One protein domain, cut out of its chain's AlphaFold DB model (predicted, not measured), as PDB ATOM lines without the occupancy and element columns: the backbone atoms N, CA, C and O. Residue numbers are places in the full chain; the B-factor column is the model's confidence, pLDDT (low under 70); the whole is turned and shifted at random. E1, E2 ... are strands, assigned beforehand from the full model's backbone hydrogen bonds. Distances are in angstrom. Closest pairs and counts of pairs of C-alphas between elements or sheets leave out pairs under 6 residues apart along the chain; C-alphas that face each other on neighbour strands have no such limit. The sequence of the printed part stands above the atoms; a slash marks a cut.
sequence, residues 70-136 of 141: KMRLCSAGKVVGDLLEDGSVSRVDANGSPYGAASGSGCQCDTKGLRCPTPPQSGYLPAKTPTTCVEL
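AT A GLANCE: This is residues 70 to 136 of the 141 residues of an uncharacterized protein of Puccinia graminis f. sp. tritici (UniProt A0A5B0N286). A strongly twisted sheet of five strands, E4 E3 E2 E1 E7 from edge to edge, makes the body, and a small hairpin, E5 and E6, lies over one of its faces near the E7 edge. A long loop, residues 116 to 131, winds from the hairpin back to E7. The 67 printed residues hold seven named strands, E1 to E7 along the chain, and no named helix; both sheets are antiparallel and the class is all strand, though under half of the residues, 32 of 67, are in named elements. The whole is compact, with a radius of gyration of the C-alphas of 10.3 A, and rounded, spanning 28 by 23 by 23 A.

HOW THE PARTS SIT: In the larger sheet E2, residues 78 to 84, and E1, residues 70 to 75, form a hairpin, antiparallel at 152 degrees, with N 73 and O 81 at 2.8 A. E3, residues 89 to 92, forms a hairpin with E2, antiparallel at 141 degrees; N 90 and O 82 are 2.8 A apart, within hydrogen-bond range. E4, residues 98 to 103, an edge strand, forms a hairpin with E3 at 156 degrees, with N 99 and O 91 at 2.9 A. E1 to E4 are a meander, each strand the antiparallel neighbour of the one before. The other edge strand, E7, residues 132 to 134, is antiparallel to E1 at 135 degrees, with N 74 and O 132 at 2.8 A. From edge to edge the strands' lines turn by 126 degrees. E5, residues 108 to 110, and E6, residues 113 to 115, form a hairpin, antiparallel at 143 degrees, with N 108 and O 115 at 2.8 A. The closest C-alphas of E6 and E7, those of Gly 113 and Thr 132, are 4.4 A apart. Those of E5 and E7, Cys 109 and Cys 133, are 6.0 A apart. E4 is apart from E5, E6 and E7.

IN THESE COORDINATES: E2, the longest strand by residues, measures 17.8 A from first to last C-alpha, and E1 16.7 A, beginning at C-alpha 70 at (-74.244, 111.068, -2.090). E4 measures 12.1 A and E3 9.7 A. E7, 6.8 A, ends at C-alpha 134 at (-82.877, 110.715, 1.852). E5 measures 6.4 A and E6 6.5 A, from C-alpha 113 at (-80.325, 113.276, 10.733).

THE WHOLE: The two C-alphas farthest apart, those of Asn 95 and Pro 117, are 28.2 A apart. The printed part has no cut. The link from E6 to E7, 16 residues, is long; the other links are tight. The mean pLDDT of the printed part is 87.1, and no printed residue is under 70.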
ATOM      1  N   LYS A  70     -74.042 112.379  -2.713       90.19
ATOM      2  CA  LYS A  70     -74.244 111.068  -2.090       90.19
ATOM      3  C   LYS A  70     -75.677 110.894  -1.599       90.19
ATOM      4  O   LYS A  70     -76.293 109.859  -1.824       90.19
ATOM      5  N   MET A  71     -76.195 111.897  -0.891       91.00
ATOM      6  CA  MET A  71     -77.533 111.896  -0.288       91.00
ATOM      7  C   MET A  71     -78.159 113.276  -0.433       91.00
ATOM      8  O   MET A  71     -77.455 114.288  -0.438       91.00
ATOM      9  N   ARG A  72     -79.489 113.325  -0.464       91.19
ATOM     10  CA  ARG A  72     -80.246 114.574  -0.467       91.19
ATOM     11  C   ARG A  72     -80.621 114.975   0.953       91.19
ATOM     12  O   ARG A  72     -81.055 114.143   1.749       91.19
ATOM     13  N   LEU A  73     -80.457 116.254   1.272       91.50
ATOM     14  CA  LEU A  73     -80.786 116.810   2.577       91.50
ATOM     15  C   LEU A  73     -82.165 117.450   2.532       91.50
ATOM     16  O   LEU A  73     -82.431 118.358   1.740       91.50
ATOM     17  N   CYS A  74     -83.026 116.984   3.424       90.81
ATOM     18  CA  CYS A  74     -84.406 117.405   3.540       90.81
ATOM     19  C   CYS A  74     -84.635 118.092   4.878       90.81
ATOM     20  O   CYS A  74     -84.148 117.659   5.918       90.81
ATOM     21  N   SER A  75     -85.423 119.155   4.877       90.12
ATOM     22  CA  SER A  75     -85.903 119.780   6.101       90.12
ATOM     23  C   SER A  75     -87.309 120.309   5.873       90.12
ATOM     24  O   SER A  75     -87.545 121.061   4.928       90.12
ATOM     25  N   ALA A  76     -88.237 119.943   6.761       88.00
ATOM     26  CA  ALA A  76     -89.651 120.318   6.672       88.00
ATOM     27  C   ALA A  76     -90.270 120.028   5.282       88.00
ATOM     28  O   ALA A  76     -90.911 120.898   4.691       88.00
ATOM     29  N   GLY A  77     -90.016 118.832   4.735       86.75
ATOM     30  CA  GLY A  77     -90.537 118.398   3.432       86.75
ATOM     31  C   GLY A  77     -89.902 119.079   2.212       86.75
ATOM     32  O   GLY A  77     -90.374 118.898   1.093       86.75
ATOM     33  N   LYS A  78     -88.840 119.876   2.388       88.62
ATOM     34  CA  LYS A  78     -88.148 120.569   1.290       88.62
ATOM     35  C   LYS A  78     -86.693 120.160   1.195       88.62
ATOM     36  O   LYS A  78     -86.040 119.941   2.213       88.62
ATOM     37  N   VAL A  79     -86.184 120.126  -0.033       89.62
ATOM     38  CA  VAL A  79     -84.756 119.955  -0.283       89.62
ATOM     39  C   VAL A  79     -84.037 121.232   0.146       89.62
ATOM     40  O   VAL A  79     -84.421 122.326  -0.262       89.62
ATOM     41  N   VAL A  80     -83.021 121.090   0.994       89.88
ATOM     42  CA  VAL A  80     -82.212 122.215   1.495       89.88
ATOM     43  C   VAL A  80     -80.755 122.140   1.054       89.88
ATOM     44  O   VAL A  80     -80.064 123.154   1.040       89.88
ATOM     45  N   GLY A  81     -80.290 120.959   0.655       91.19
ATOM     46  CA  GLY A  81     -78.938 120.762   0.157       91.19
ATOM     47  C   GLY A  81     -78.693 119.324  -0.270       91.19
ATOM     48  O   GLY A  81     -79.597 118.490  -0.217       91.19
ATOM     49  N   ASP A  82     -77.449 119.039  -0.625       91.88
ATOM     50  CA  ASP A  82     -76.956 117.691  -0.893       91.88
ATOM     51  C   ASP A  82     -75.722 117.421  -0.029       91.88
ATOM     52  O   ASP A  82     -74.855 118.283   0.123       91.88
ATOM     53  N   LEU A  83     -75.644 116.221   0.543       91.62
ATOM     54  CA  LEU A  83     -74.421 115.700   1.141       91.62
ATOM     55  C   LEU A  83     -73.570 115.116   0.020       91.62
ATOM     56  O   LEU A  83     -74.026 114.219  -0.687       91.62
ATOM     57  N   LEU A  84     -72.346 115.602  -0.118       91.19
ATOM     58  CA  LEU A  84     -71.395 115.181  -1.137       91.19
ATOM     59  C   LEU A  84     -70.563 113.985  -0.640       91.19
ATOM     60  O   LEU A  84     -70.480 113.724   0.565       91.19
ATOM     61  N   GLU A  85     -69.956 113.231  -1.558       89.50
ATOM     62  CA  GLU A  85     -69.155 112.042  -1.214       89.50
ATOM     63  C   GLU A  85     -67.932 112.351  -0.342       89.50
ATOM     64  O   GLU A  85     -67.534 111.522   0.477       89.50
ATOM     65  N   ASP A  86     -67.378 113.558  -0.454       89.00
ATOM     66  CA  ASP A  86     -66.277 114.049   0.383       89.00
ATOM     67  C   ASP A  86     -66.713 114.430   1.815       89.00
ATOM     68  O   ASP A  86     -65.891 114.809   2.653       89.00
ATOM     69  N   GLY A  87     -68.010 114.318   2.122       89.06
ATOM     70  CA  GLY A  87     -68.587 114.665   3.415       89.06
ATOM     71  C   GLY A  87     -68.806 116.166   3.610       89.06
ATOM     72  O   GLY A  87     -68.994 116.600   4.746       89.06
ATOM     73  N   SER A  88     -68.766 116.973   2.553       91.00
ATOM     74  CA  SER A  88     -69.206 118.369   2.587       91.00
ATOM     75  C   SER A  88     -70.672 118.500   2.156       91.00
ATOM     76  O   SER A  88     -71.291 117.558   1.661       91.00
ATOM     77  N   VAL A  89     -71.273 119.664   2.400       91.00
ATOM     78  CA  VAL A  89     -72.675 119.949   2.076       91.00
ATOM     79  C   VAL A  89     -72.752 121.030   1.011       91.00
ATOM     80  O   VAL A  89     -72.225 122.129   1.191       91.00
ATOM     81  N   SER A  90     -73.461 120.741  -0.073       90.94
ATOM     82  CA  SER A  90     -73.811 121.715  -1.104       90.94
ATOM     83  C   SER A  90     -75.200 122.297  -0.860       90.94
ATOM     84  O   SER A  90     -76.083 121.622  -0.329       90.94
ATOM     85  N   ARG A  91     -75.410 123.551  -1.265       88.81
ATOM     86  CA  ARG A  91     -76.740 124.179  -1.268       88.81
ATOM     87  C   ARG A  91     -77.431 123.875  -2.573       88.81
ATOM     88  O   ARG A  91     -76.773 123.860  -3.607       88.81
ATOM     89  N   VAL A  92     -78.749 123.753  -2.531       86.50
ATOM     90  CA  VAL A  92     -79.561 123.594  -3.737       86.50
ATOM     91  C   VAL A  92     -80.562 124.727  -3.894       86.50
ATOM     92  O   VAL A  92     -81.090 125.253  -2.913       86.50
ATOM     93  N   ASP A  93     -80.792 125.140  -5.134       83.50
ATOM     94  CA  ASP A  93     -81.785 126.154  -5.459       83.50
ATOM     95  C   ASP A  93     -83.216 125.589  -5.359       83.50
ATOM     96  O   ASP A  93     -83.440 124.431  -5.000       83.50
ATOM     97  N   ALA A  94     -84.216 126.406  -5.700       79.25
ATOM     98  CA  ALA A  94     -85.620 125.988  -5.682       79.25
ATOM     99  C   ALA A  94     -85.939 124.826  -6.646       79.25
ATOM    100  O   ALA A  94     -86.969 124.172  -6.486       79.25
ATOM    101  N   ASN A  95     -85.069 124.565  -7.623       77.88
ATOM    102  CA  ASN A  95     -85.189 123.475  -8.587       77.88
ATOM    103  C   ASN A  95     -84.395 122.230  -8.157       77.88
ATOM    104  O   ASN A  95     -84.366 121.240  -8.885       77.88
ATOM    105  N   GLY A  96     -83.731 122.268  -6.996       74.75
ATOM    106  CA  GLY A  96     -82.873 121.186  -6.524       74.75
ATOM    107  C   GLY A  96     -81.504 121.138  -7.210       74.75
ATOM    108  O   GLY A  96     -80.835 120.109  -7.137       74.75
ATOM    109  N   SER A  97     -81.091 122.215  -7.887       82.00
ATOM    110  CA  SER A  97     -79.785 122.306  -8.547       82.00
ATOM    111  C   SER A  97     -78.731 122.864  -7.589       82.00
ATOM    112  O   SER A  97     -78.989 123.884  -6.942       82.00
ATOM    113  N   PRO A  98     -77.544 122.239  -7.480       80.31
ATOM    114  CA  PRO A  98     -76.503 122.700  -6.575       80.31
ATOM    115  C   PRO A  98     -75.971 124.079  -6.987       80.31
ATOM    116  O   PRO A  98     -75.762 124.340  -8.172       80.31
ATOM    117  N   TYR A  99     -75.724 124.966  -6.020       81.75
ATOM    118  CA  TYR A  99     -75.186 126.300  -6.294       81.75
ATOM    119  C   TYR A  99     -74.233 126.836  -5.212       81.75
ATOM    120  O   TYR A  99     -74.439 126.728  -3.998       81.75
ATOM    121  N   GLY A 100     -73.206 127.547  -5.683       81.50
ATOM    122  CA  GLY A 100     -72.125 128.078  -4.855       81.50
ATOM    123  C   GLY A 100     -71.133 127.007  -4.401       81.50
ATOM    124  O   GLY A 100     -71.115 125.902  -4.932       81.50
ATOM    125  N   ALA A 101     -70.267 127.370  -3.455       85.75
ATOM    126  CA  ALA A 101     -69.293 126.443  -2.888       85.75
ATOM    127  C   ALA A 101     -69.966 125.451  -1.929       85.75
ATOM    128  O   ALA A 101     -70.997 125.763  -1.339       85.75
ATOM    129  N   ALA A 102     -69.368 124.275  -1.755       88.69
ATOM    130  CA  ALA A 102     -69.731 123.375  -0.671       88.69
ATOM    131  C   ALA A 102     -69.188 123.888   0.675       88.69
ATOM    132  O   ALA A 102     -68.241 124.677   0.728       88.69
ATOM    133  N   SER A 103     -69.792 123.450   1.779       89.25
ATOM    134  CA  SER A 103     -69.380 123.836   3.126       89.25
ATOM    135  C   SER A 103     -69.553 122.714   4.141       89.25
ATOM    136  O   SER A 103     -70.365 121.811   3.967       89.25
ATOM    137  N   GLY A 104     -68.804 122.800   5.238       88.62
ATOM    138  CA  GLY A 104     -68.704 121.735   6.230       88.62
ATOM    139  C   GLY A 104     -67.760 120.626   5.771       88.62
ATOM    140  O   GLY A 104     -67.277 120.622   4.640       88.62
ATOM    141  N   SER A 105     -67.454 119.704   6.677       89.69
ATOM    142  CA  SER A 105     -66.616 118.547   6.364       89.69
ATOM    143  C   SER A 105     -66.881 117.387   7.311       89.69
ATOM    144  O   SER A 105     -67.229 117.582   8.483       89.69
ATOM    145  N   GLY A 106     -66.712 116.169   6.789       88.75
ATOM    146  CA  GLY A 106     -66.936 114.925   7.524       88.75
ATOM    147  C   GLY A 106     -68.401 114.665   7.879       88.75
ATOM    148  O   GLY A 106     -68.670 113.908   8.809       88.75
ATOM    149  N   CYS A 107     -69.344 115.313   7.195       90.12
ATOM    150  CA  CYS A 107     -70.767 115.143   7.418       90.12
ATOM    151  C   CYS A 107     -71.219 113.711   7.113       90.12
ATOM    152  O   CYS A 107     -70.839 113.107   6.110       90.12
ATOM    153  N   GLN A 108     -72.057 113.176   7.993       91.25
ATOM    154  CA  GLN A 108     -72.619 111.838   7.904       91.25
ATOM    155  C   GLN A 108     -74.110 111.890   8.203       91.25
ATOM    156  O   GLN A 108     -74.568 112.660   9.047       91.25
ATOM    157  N   CYS A 109     -74.858 111.049   7.505       89.19
ATOM    158  CA  CYS A 109     -76.274 110.854   7.755       89.19
ATOM    159  C   CYS A 109     -76.461 109.658   8.679       89.19
ATOM    160  O   CYS A 109     -76.000 108.559   8.371       89.19
ATOM    161  N   ASP A 110     -77.141 109.877   9.797       85.81
ATOM    162  CA  ASP A 110     -77.556 108.833  10.722       85.81
ATOM    163  C   ASP A 110     -79.082 108.859  10.923       85.81
ATOM    164  O   ASP A 110     -79.803 109.682  10.359       85.81
ATOM    165  N   THR A 111     -79.595 107.942  11.746       81.75
ATOM    166  CA  THR A 111     -81.036 107.853  12.065       81.75
ATOM    167  C   THR A 111     -81.622 109.103  12.739       81.75
ATOM    168  O   THR A 111     -82.839 109.250  12.795       81.75
ATOM    169  N   LYS A 112     -80.782 109.996  13.275       82.44
ATOM    170  CA  LYS A 112     -81.172 111.262  13.911       82.44
ATOM    171  C   LYS A 112     -81.046 112.456  12.959       82.44
ATOM    172  O   LYS A 112     -81.498 113.542  13.317       82.44
ATOM    173  N   GLY A 113     -80.470 112.263  11.773       86.62
ATOM    174  CA  GLY A 113     -80.325 113.276  10.733       86.62
ATOM    175  C   GLY A 113     -78.877 113.475  10.298       86.62
ATOM    176  O   GLY A 113     -78.043 112.574  10.376       86.62
ATOM    177  N   LEU A 114     -78.576 114.675   9.810       89.75
ATOM    178  CA  LEU A 114     -77.224 115.044   9.406       89.75
ATOM    179  C   LEU A 114     -76.367 115.435  10.620       89.75
ATOM    180  O   LEU A 114     -76.727 116.330  11.388       89.75
ATOM    181  N   ARG A 115     -75.186 114.830  10.750       89.69
ATOM    182  CA  ARG A 115     -74.165 115.210  11.734       89.69
ATOM    183  C   ARG A 115     -72.859 115.552  11.044       89.69
ATOM    184  O   ARG A 115     -72.310 114.733  10.320       89.69
ATOM    185  N   CYS A 116     -72.335 116.736  11.329       88.56
ATOM    186  CA  CYS A 116     -71.078 117.220  10.772       88.56
ATOM    187  C   CYS A 116     -70.078 117.523  11.896       88.56
ATOM    188  O   CYS A 116     -70.414 118.325  12.771       88.56
ATOM    189  N   PRO A 117     -68.868 116.930  11.890       90.00
ATOM    190  CA  PRO A 117     -67.761 117.337  12.754       90.00
ATOM    191  C   PRO A 117     -67.421 118.817  12.578       90.00
ATOM    192  O   PRO A 117     -67.333 119.549  13.562       90.00
ATOM    193  N   THR A 118     -67.307 119.263  11.323       90.44
ATOM    194  CA  THR A 118     -67.191 120.683  10.987       90.44
ATOM    195  C   THR A 118     -68.528 121.154  10.425       90.44
ATOM    196  O   THR A 118     -68.905 120.713   9.334       90.44
ATOM    197  N   PRO A 119     -69.268 122.022  11.135       87.88
ATOM    198  CA  PRO A 119     -70.564 122.483  10.663       87.88
ATOM    199  C   PRO A 119     -70.411 123.315   9.380       87.88
ATOM    200  O   PRO A 119     -69.427 124.048   9.233       87.88
ATOM    201  N   PRO A 120     -71.379 123.235   8.453       88.00
ATOM    202  CA  PRO A 120     -71.399 124.109   7.291       88.00
ATOM    203  C   PRO A 120     -71.629 125.570   7.700       88.00
ATOM    204  O   PRO A 120     -72.128 125.873   8.787       88.00
ATOM    205  N   GLN A 121     -71.264 126.490   6.808       88.81
ATOM    206  CA  GLN A 121     -71.483 127.923   6.981       88.81
ATOM    207  C   GLN A 121     -72.960 128.248   7.257       88.81
ATOM    208  O   GLN A 121     -73.881 127.567   6.796       88.81
ATOM    209  N   SER A 122     -73.187 129.347   7.983       85.19
ATOM    210  CA  SER A 122     -74.539 129.837   8.262       85.19
ATOM    211  C   SER A 122     -75.332 130.035   6.966       85.19
ATOM    212  O   SER A 122     -74.829 130.612   6.001       85.19
ATOM    213  N   GLY A 123     -76.572 129.540   6.944       82.31
ATOM    214  CA  GLY A 123     -77.465 129.626   5.787       82.31
ATOM    215  C   GLY A 123     -77.376 128.466   4.791       82.31
ATOM    216  O   GLY A 123     -78.139 128.470   3.832       82.31
ATOM    217  N   TYR A 124     -76.502 127.472   4.999       85.62
ATOM    218  CA  TYR A 124     -76.523 126.231   4.204       85.62
ATOM    219  C   TYR A 124     -77.655 125.306   4.626       85.62
ATOM    220  O   TYR A 124     -78.314 124.704   3.790       85.62
ATOM    221  N   LEU A 125     -77.870 125.204   5.935       84.62
ATOM    222  CA  LEU A 125     -78.907 124.376   6.526       84.62
ATOM    223  C   LEU A 125     -79.778 125.224   7.450       84.62
ATOM    224  O   LEU A 125     -79.292 126.184   8.063       84.62
ATOM    225  N   PRO A 126     -81.068 124.890   7.569       81.56
ATOM    226  CA  PRO A 126     -81.952 125.597   8.475       81.56
ATOM    227  C   PRO A 126     -81.550 125.321   9.929       81.56
ATOM    228  O   PRO A 126     -81.464 124.182  10.369       81.56
ATOM    229  N   ALA A 127     -81.338 126.385  10.705       76.19
ATOM    230  CA  ALA A 127     -80.845 126.275  12.082       76.19
ATOM    231  C   ALA A 127     -81.880 125.735  13.089       76.19
ATOM    232  O   ALA A 127     -81.520 125.354  14.198       76.19
ATOM    233  N   LYS A 128     -83.173 125.769  12.742       77.12
ATOM    234  CA  LYS A 128     -84.281 125.487  13.674       77.12
ATOM    235  C   LYS A 128     -85.002 124.175  13.405       77.12
ATOM    236  O   LYS A 128     -85.705 123.688  14.284       77.12
ATOM    237  N   THR A 129     -84.874 123.636  12.201       78.56
ATOM    238  CA  THR A 129     -85.583 122.429  11.783       78.56
ATOM    239  C   THR A 129     -84.585 121.301  11.567       78.56
ATOM    240  O   THR A 129     -83.524 121.530  10.982       78.56
ATOM    241  N   PRO A 130     -84.893 120.086  12.050       84.12
ATOM    242  CA  PRO A 130     -84.012 118.947  11.866       84.12
ATOM    243  C   PRO A 130     -83.852 118.663  10.375       84.12
ATOM    244  O   PRO A 130     -84.826 118.660   9.620       84.12
ATOM    245  N   THR A 131     -82.607 118.443   9.965       90.44
ATOM    246  CA  THR A 131     -82.279 118.037   8.601       90.44
ATOM    247  C   THR A 131     -82.176 116.519   8.561       90.44
ATOM    248  O   THR A 131     -81.341 115.934   9.255       90.44
ATOM    249  N   THR A 132     -83.031 115.887   7.769       91.25
ATOM    250  CA  THR A 132     -82.996 114.456   7.470       91.25
ATOM    251  C   THR A 132     -82.264 114.213   6.160       91.25
ATOM    252  O   THR A 132     -82.082 115.121   5.347       91.25
ATOM    253  N   CYS A 133     -81.828 112.977   5.963       91.00
ATOM    254  CA  CYS A 133     -81.184 112.561   4.732       91.00
ATOM    255  C   CYS A 133     -82.040 111.522   4.027       91.00
ATOM    256  O   CYS A 133     -82.520 110.588   4.669       91.00
ATOM    257  N   VAL A 134     -82.184 111.670   2.719       91.44
ATOM    258  CA  VAL A 134     -82.877 110.715   1.852       91.44
ATOM    259  C   VAL A 134     -81.974 110.342   0.681       91.44
ATOM    260  O   VAL A 134     -81.031 111.070   0.355       91.44
ATOM    261  N   GLU A 135     -82.237 109.198   0.059       90.44
ATOM    262  CA  GLU A 135     -81.474 108.779  -1.115       90.44
ATOM    263  C   GLU A 135     -81.758 109.695  -2.311       90.44
ATOM    264  O   GLU A 135     -82.822 110.316  -2.421       90.44
ATOM    265  N   LEU A 136     -80.802 109.790  -3.234       85.88
ATOM    266  CA  LEU A 136     -81.003 110.552  -4.463       85.88
ATOM    267  C   LEU A 136     -82.172 109.958  -5.261       85.88
ATOM    268  O   LEU A 136     -82.194 108.770  -5.566       85.88
TER     269      LEU A 136